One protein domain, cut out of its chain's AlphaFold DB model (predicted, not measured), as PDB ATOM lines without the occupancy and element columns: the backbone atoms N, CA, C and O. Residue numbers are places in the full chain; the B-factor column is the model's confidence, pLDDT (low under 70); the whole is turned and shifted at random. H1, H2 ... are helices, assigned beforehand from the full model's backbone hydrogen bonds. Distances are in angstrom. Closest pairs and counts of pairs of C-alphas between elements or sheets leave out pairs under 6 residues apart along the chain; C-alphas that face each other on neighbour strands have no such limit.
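What this domain is: This is residues 169 to 213 of the 288 residues of an uncharacterized protein of Robiginitomaculum sp (UniProt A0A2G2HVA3). Two helices of similar length, H2 and H1, lie side by side and run opposite ways, a helical hairpin that makes a short rod. The link of residues 191 to 197 closes one end of the hairpin, and residues 169 to 175 lead into H1 near the other. The printed part has 45 residues with two named helices, H1 then H2, and no named strand; its class is all helix. It is compact, with a radius of gyration of the C-alphas of 10.5 A and spans of 33 by 15 by 13 A.

Where its parts are: H2, the longest helix, holds residues 198 to 213 and is 22.7 A long, from C-alpha 198 at (-16.697, 47.530, -43.167) to C-alpha 213 at (-7.888, 44.373, -63.825). H1 holds residues 176 to 190 and is 20.7 A long, beginning with C-alpha 176 at (-2.608, 50.236, -55.589).

How they stand to each other: H2 and H1 touch, with 23 pairs of C-alphas within 8 A; the closest C-alphas, those of Arg 180 and Ala 204, are 4.9 A apart. Their lines stand at a shallow tilt of 26 degrees, opposite ways. In H1 and H2 every O i to N i+4 pair is within hydrogen-bond range.

The domain as a whole: The C-alphas farthest apart, those of Asp 194 and Gly 213, are 33.6 A apart. The printed part has no cut, and the link from H1 to H2 is short. Mean pLDDT of the printed part is 80.4; residues 171 to 173 are under 70.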
ATOM      1  N   LYS A 169      -3.216  55.704 -48.952       79.69
ATOM      2  CA  LYS A 169      -3.748  56.816 -49.754       79.69
ATOM      3  C   LYS A 169      -5.179  56.526 -50.227       79.69
ATOM      4  O   LYS A 169      -5.482  55.383 -50.598       79.69
ATOM      5  N   PRO A 170      -6.074  57.530 -50.283       76.75
ATOM      6  CA  PRO A 170      -7.408  57.352 -50.843       76.75
ATOM      7  C   PRO A 170      -7.352  57.067 -52.349       76.75
ATOM      8  O   PRO A 170      -6.407  57.419 -53.057       76.75
ATOM      9  N   ILE A 171      -8.394  56.411 -52.854       65.00
ATOM     10  CA  ILE A 171      -8.599  56.242 -54.295       65.00
ATOM     11  C   ILE A 171      -8.922  57.624 -54.904       65.00
ATOM     12  O   ILE A 171      -9.737  58.334 -54.319       65.00
ATOM     13  N   PRO A 172      -8.390  57.995 -56.088       64.12
ATOM     14  CA  PRO A 172      -7.493  57.237 -56.960       64.12
ATOM     15  C   PRO A 172      -6.016  57.445 -56.598       64.12
ATOM     16  O   PRO A 172      -5.443  58.498 -56.847       64.12
ATOM     17  N   SER A 173      -5.381  56.398 -56.072       69.31
ATOM     18  CA  SER A 173      -3.936  56.368 -55.836       69.31
ATOM     19  C   SER A 173      -3.244  55.507 -56.890       69.31
ATOM     20  O   SER A 173      -3.766  54.463 -57.286       69.31
ATOM     21  N   THR A 174      -2.051  55.923 -57.312       71.88
ATOM     22  CA  THR A 174      -1.138  55.127 -58.144       71.88
ATOM     23  C   THR A 174      -0.409  54.049 -57.344       71.88
ATOM     24  O   THR A 174       0.338  53.276 -57.927       71.88
ATOM     25  N   GLU A 175      -0.601  53.961 -56.028       72.75
ATOM     26  CA  GLU A 175       0.033  52.988 -55.129       72.75
ATOM     27  C   GLU A 175      -0.946  51.862 -54.768       72.75
ATOM     28  O   GLU A 175      -1.194  51.569 -53.601       72.75
ATOM     29  N   LEU A 176      -1.534  51.220 -55.785       76.62
ATOM     30  CA  LEU A 176      -2.608  50.236 -55.589       76.62
ATOM     31  C   LEU A 176      -2.209  49.066 -54.671       76.62
ATOM     32  O   LEU A 176      -3.008  48.651 -53.836       76.62
ATOM     33  N   ALA A 177      -0.995  48.525 -54.823       73.38
ATOM     34  CA  ALA A 177      -0.539  47.365 -54.052       73.38
ATOM     35  C   ALA A 177      -0.203  47.697 -52.582       73.38
ATOM     36  O   ALA A 177      -0.737  47.010 -51.713       73.38
ATOM     37  N   PRO A 178       0.589  48.745 -52.268       74.56
ATOM     38  CA  PRO A 178       0.770  49.195 -50.885       74.56
ATOM     39  C   PRO A 178      -0.552  49.556 -50.202       74.56
ATOM     40  O   PRO A 178      -0.791  49.129 -49.078       74.56
ATOM     41  N   ASN A 179      -1.451  50.255 -50.905       78.19
ATOM     42  CA  ASN A 179      -2.758  50.597 -50.352       78.19
ATOM     43  C   ASN A 179      -3.608  49.361 -50.067       78.19
ATOM     44  O   ASN A 179      -4.239  49.300 -49.020       78.19
ATOM     45  N   ARG A 180      -3.610  48.359 -50.958       84.56
ATOM     46  CA  ARG A 180      -4.287  47.085 -50.691       84.56
ATOM     47  C   ARG A 180      -3.791  46.464 -49.386       84.56
ATOM     48  O   ARG A 180      -4.621  46.121 -48.556       84.56
ATOM     49  N   LEU A 181      -2.473  46.346 -49.217       79.44
ATOM     50  CA  LEU A 181      -1.874  45.751 -48.019       79.44
ATOM     51  C   LEU A 181      -2.213  46.546 -46.755       79.44
ATOM     52  O   LEU A 181      -2.527  45.952 -45.734       79.44
ATOM     53  N   GLY A 182      -2.187  47.879 -46.823       80.25
ATOM     54  CA  GLY A 182      -2.567  48.711 -45.685       80.25
ATOM     55  C   GLY A 182      -4.043  48.561 -45.310       80.25
ATOM     56  O   GLY A 182      -4.351  48.436 -44.133       80.25
ATOM     57  N   TYR A 183      -4.956  48.479 -46.286       87.12
ATOM     58  CA  TYR A 183      -6.370  48.203 -45.999       87.12
ATOM     59  C   TYR A 183      -6.621  46.766 -45.519       87.12
ATOM     60  O   TYR A 183      -7.506  46.569 -44.700       87.12
ATOM     61  N   GLU A 184      -5.856  45.771 -45.981       82.44
ATOM     62  CA  GLU A 184      -5.897  44.407 -45.424       82.44
ATOM     63  C   GLU A 184      -5.434  44.398 -43.958       82.44
ATOM     64  O   GLU A 184      -6.106  43.814 -43.117       82.44
ATOM     65  N   LEU A 185      -4.358  45.122 -43.630       81.69
ATOM     66  CA  LEU A 185      -3.897  45.272 -42.250       81.69
ATOM     67  C   LEU A 185      -4.927  46.000 -41.373       81.69
ATOM     68  O   LEU A 185      -5.123  45.604 -40.231       81.69
ATOM     69  N   LEU A 186      -5.603  47.030 -41.894       83.00
ATOM     70  CA  LEU A 186      -6.691  47.697 -41.172       83.00
ATOM     71  C   LEU A 186      -7.834  46.730 -40.859       83.00
ATOM     72  O   LEU A 186      -8.322  46.755 -39.743       83.00
ATOM     73  N   VAL A 187      -8.207  45.833 -41.780       84.50
ATOM     74  CA  VAL A 187      -9.205  44.778 -41.504       84.50
ATOM     75  C   VAL A 187      -8.745  43.846 -40.381       84.50
ATOM     76  O   VAL A 187      -9.550  43.477 -39.529       84.50
ATOM     77  N   ASP A 188      -7.465  43.467 -40.369       80.94
ATOM     78  CA  ASP A 188      -6.917  42.592 -39.330       80.94
ATOM     79  C   ASP A 188      -6.877  43.281 -37.958       80.94
ATOM     80  O   ASP A 188      -7.179  42.642 -36.956       80.94
ATOM     81  N   ILE A 189      -6.520  44.571 -37.905       77.06
ATOM     82  CA  ILE A 189      -6.531  45.390 -36.677       77.06
ATOM     83  C   ILE A 189      -7.961  45.542 -36.162       77.06
ATOM     84  O   ILE A 189      -8.231  45.319 -34.984       77.06
ATOM     85  N   ASP A 190      -8.869  45.875 -37.069       82.94
ATOM     86  CA  ASP A 190     -10.265  46.169 -36.781       82.94
ATOM     87  C   ASP A 190     -11.036  44.932 -36.282       82.94
ATOM     88  O   ASP A 190     -11.958  45.030 -35.481       82.94
ATOM     89  N   ALA A 191     -10.593  43.723 -36.647       77.50
ATOM     90  CA  ALA A 191     -11.119  42.474 -36.089       77.50
ATOM     91  C   ALA A 191     -10.868  42.305 -34.573       77.50
ATOM     92  O   ALA A 191     -11.486  41.438 -33.948       77.50
ATOM     93  N   TYR A 192      -9.964  43.096 -33.982       74.50
ATOM     94  CA  TYR A 192      -9.700  43.126 -32.538       74.50
ATOM     95  C   TYR A 192     -10.405  44.281 -31.816       74.50
ATOM     96  O   TYR A 192     -10.343  44.353 -30.584       74.50
ATOM     97  N   THR A 193     -11.077  45.166 -32.551       76.94
ATOM     98  CA  THR A 193     -11.899  46.248 -32.007       76.94
ATOM     99  C   THR A 193     -13.382  45.904 -32.135       76.94
ATOM    100  O   THR A 193     -13.807  45.187 -33.034       76.94
ATOM    101  N   ASP A 194     -14.197  46.398 -31.203       78.00
ATOM    102  CA  ASP A 194     -15.651  46.175 -31.234       78.00
ATOM    103  C   ASP A 194     -16.354  47.040 -32.316       78.00
ATOM    104  O   ASP A 194     -17.537  46.842 -32.595       78.00
ATOM    105  N   ASP A 195     -15.624  47.969 -32.945       79.25
ATOM    106  CA  ASP A 195     -16.124  49.005 -33.859       79.25
ATOM    107  C   ASP A 195     -15.721  48.748 -35.323       79.25
ATOM    108  O   ASP A 195     -15.113  49.604 -35.959       79.25
ATOM    109  N   LEU A 196     -16.086  47.576 -35.859       76.44
ATOM    110  CA  LEU A 196     -15.694  47.162 -37.211       76.44
ATOM    111  C   LEU A 196     -16.110  48.197 -38.283       76.44
ATOM    112  O   LEU A 196     -17.311  48.376 -38.520       76.44
ATOM    113  N   ASP A 197     -15.161  48.827 -38.984       85.50
ATOM    114  CA  ASP A 197     -15.425  49.638 -40.178       85.50
ATOM    115  C   ASP A 197     -15.426  48.745 -41.437       85.50
ATOM    116  O   ASP A 197     -14.373  48.444 -42.022       85.50
ATOM    117  N   PRO A 198     -16.610  48.363 -41.968       85.12
ATOM    118  CA  PRO A 198     -16.697  47.530 -43.167       85.12
ATOM    119  C   PRO A 198     -16.074  48.197 -44.406       85.12
ATOM    120  O   PRO A 198     -15.799  47.517 -45.404       85.12
ATOM    121  N   SER A 199     -15.823  49.512 -44.363       91.75
ATOM    122  CA  SER A 199     -15.199  50.249 -45.456       91.75
ATOM    123  C   SER A 199     -13.771  49.777 -45.745       91.75
ATOM    124  O   SER A 199     -13.351  49.831 -46.905       91.75
ATOM    125  N   TYR A 200     -13.023  49.272 -44.755       89.62
ATOM    126  CA  TYR A 200     -11.657  48.779 -44.969       89.62
ATOM    127  C   TYR A 200     -11.634  47.539 -45.860       89.62
ATOM    128  O   TYR A 200     -10.900  47.503 -46.854       89.62
ATOM    129  N   ALA A 201     -12.515  46.574 -45.590       88.56
ATOM    130  CA  ALA A 201     -12.649  45.371 -46.405       88.56
ATOM    131  C   ALA A 201     -13.101  45.702 -47.838       88.56
ATOM    132  O   ALA A 201     -12.543  45.177 -48.808       88.56
ATOM    133  N   GLU A 202     -14.063  46.617 -47.999       90.81
ATOM    134  CA  GLU A 202     -14.518  47.053 -49.324       90.81
ATOM    135  C   GLU A 202     -13.394  47.748 -50.112       90.81
ATOM    136  O   GLU A 202     -13.187  47.466 -51.301       90.81
ATOM    137  N   LYS A 203     -12.618  48.620 -49.455       89.38
ATOM    138  CA  LYS A 203     -11.466  49.300 -50.062       89.38
ATOM    139  C   LYS A 203     -10.388  48.294 -50.462       89.38
ATOM    140  O   LYS A 203      -9.953  48.331 -51.615       89.38
ATOM    141  N   ALA A 204     -10.014  47.358 -49.587       85.94
ATOM    142  CA  ALA A 204      -9.058  46.290 -49.896       85.94
ATOM    143  C   ALA A 204      -9.488  45.489 -51.140       85.94
ATOM    144  O   ALA A 204      -8.709  45.325 -52.085       85.94
ATOM    145  N   GLN A 205     -10.762  45.080 -51.208       85.75
ATOM    146  CA  GLN A 205     -11.321  44.385 -52.372       85.75
ATOM    147  C   GLN A 205     -11.363  45.261 -53.633       85.75
ATOM    148  O   GLN A 205     -11.144  44.769 -54.741       85.75
ATOM    149  N   SER A 206     -11.646  46.558 -53.504       87.50
ATOM    150  CA  SER A 206     -11.608  47.510 -54.620       87.50
ATOM    151  C   SER A 206     -10.201  47.612 -55.219       87.50
ATOM    152  O   SER A 206     -10.035  47.515 -56.438       87.50
ATOM    153  N   TYR A 207      -9.169  47.708 -54.376       82.75
ATOM    154  CA  TYR A 207      -7.777  47.666 -54.823       82.75
ATOM    155  C   TYR A 207      -7.408  46.311 -55.440       82.75
ATOM    156  O   TYR A 207      -6.790  46.281 -56.506       82.75
ATOM    157  N   ALA A 208      -7.837  45.193 -54.845       84.38
ATOM    158  CA  ALA A 208      -7.613  43.857 -55.396       84.38
ATOM    159  C   ALA A 208      -8.213  43.706 -56.805       84.38
ATOM    160  O   ALA A 208      -7.506  43.289 -57.723       84.38
ATOM    161  N   ARG A 209      -9.465  44.142 -57.010       83.50
ATOM    162  CA  ARG A 209     -10.129  44.142 -58.327       83.50
ATOM    163  C   ARG A 209      -9.390  44.995 -59.355       83.50
ATOM    164  O   ARG A 209      -9.295  44.600 -60.512       83.50
ATOM    165  N   LYS A 210      -8.840  46.147 -58.960       81.38
ATOM    166  CA  LYS A 210      -8.032  46.992 -59.861       81.38
ATOM    167  C   LYS A 210      -6.717  46.321 -60.255       81.38
ATOM    168  O   LYS A 210      -6.375  46.308 -61.434       81.38
ATOM    169  N   ILE A 211      -6.020  45.709 -59.296       77.00
ATOM    170  CA  ILE A 211      -4.780  44.955 -59.542       77.00
ATOM    171  C   ILE A 211      -5.048  43.746 -60.455       77.00
ATOM    172  O   ILE A 211      -4.267  43.453 -61.366       77.00
ATOM    173  N   GLU A 212      -6.161  43.046 -60.238       80.44
ATOM    174  CA  GLU A 212      -6.610  41.960 -61.109       80.44
ATOM    175  C   GLU A 212      -6.988  42.480 -62.504       80.44
ATOM    176  O   GLU A 212      -6.610  41.878 -63.508       80.44
ATOM    177  N   GLY A 213      -7.625  43.651 -62.582       79.56
ATOM    178  CA  GLY A 213      -7.888  44.373 -63.825       79.56
ATOM    179  C   GLY A 213      -6.622  44.628 -64.648       79.56
ATOM    180  O   GLY A 213      -6.628  44.350 -65.847       79.56
TER     181      GLY A 213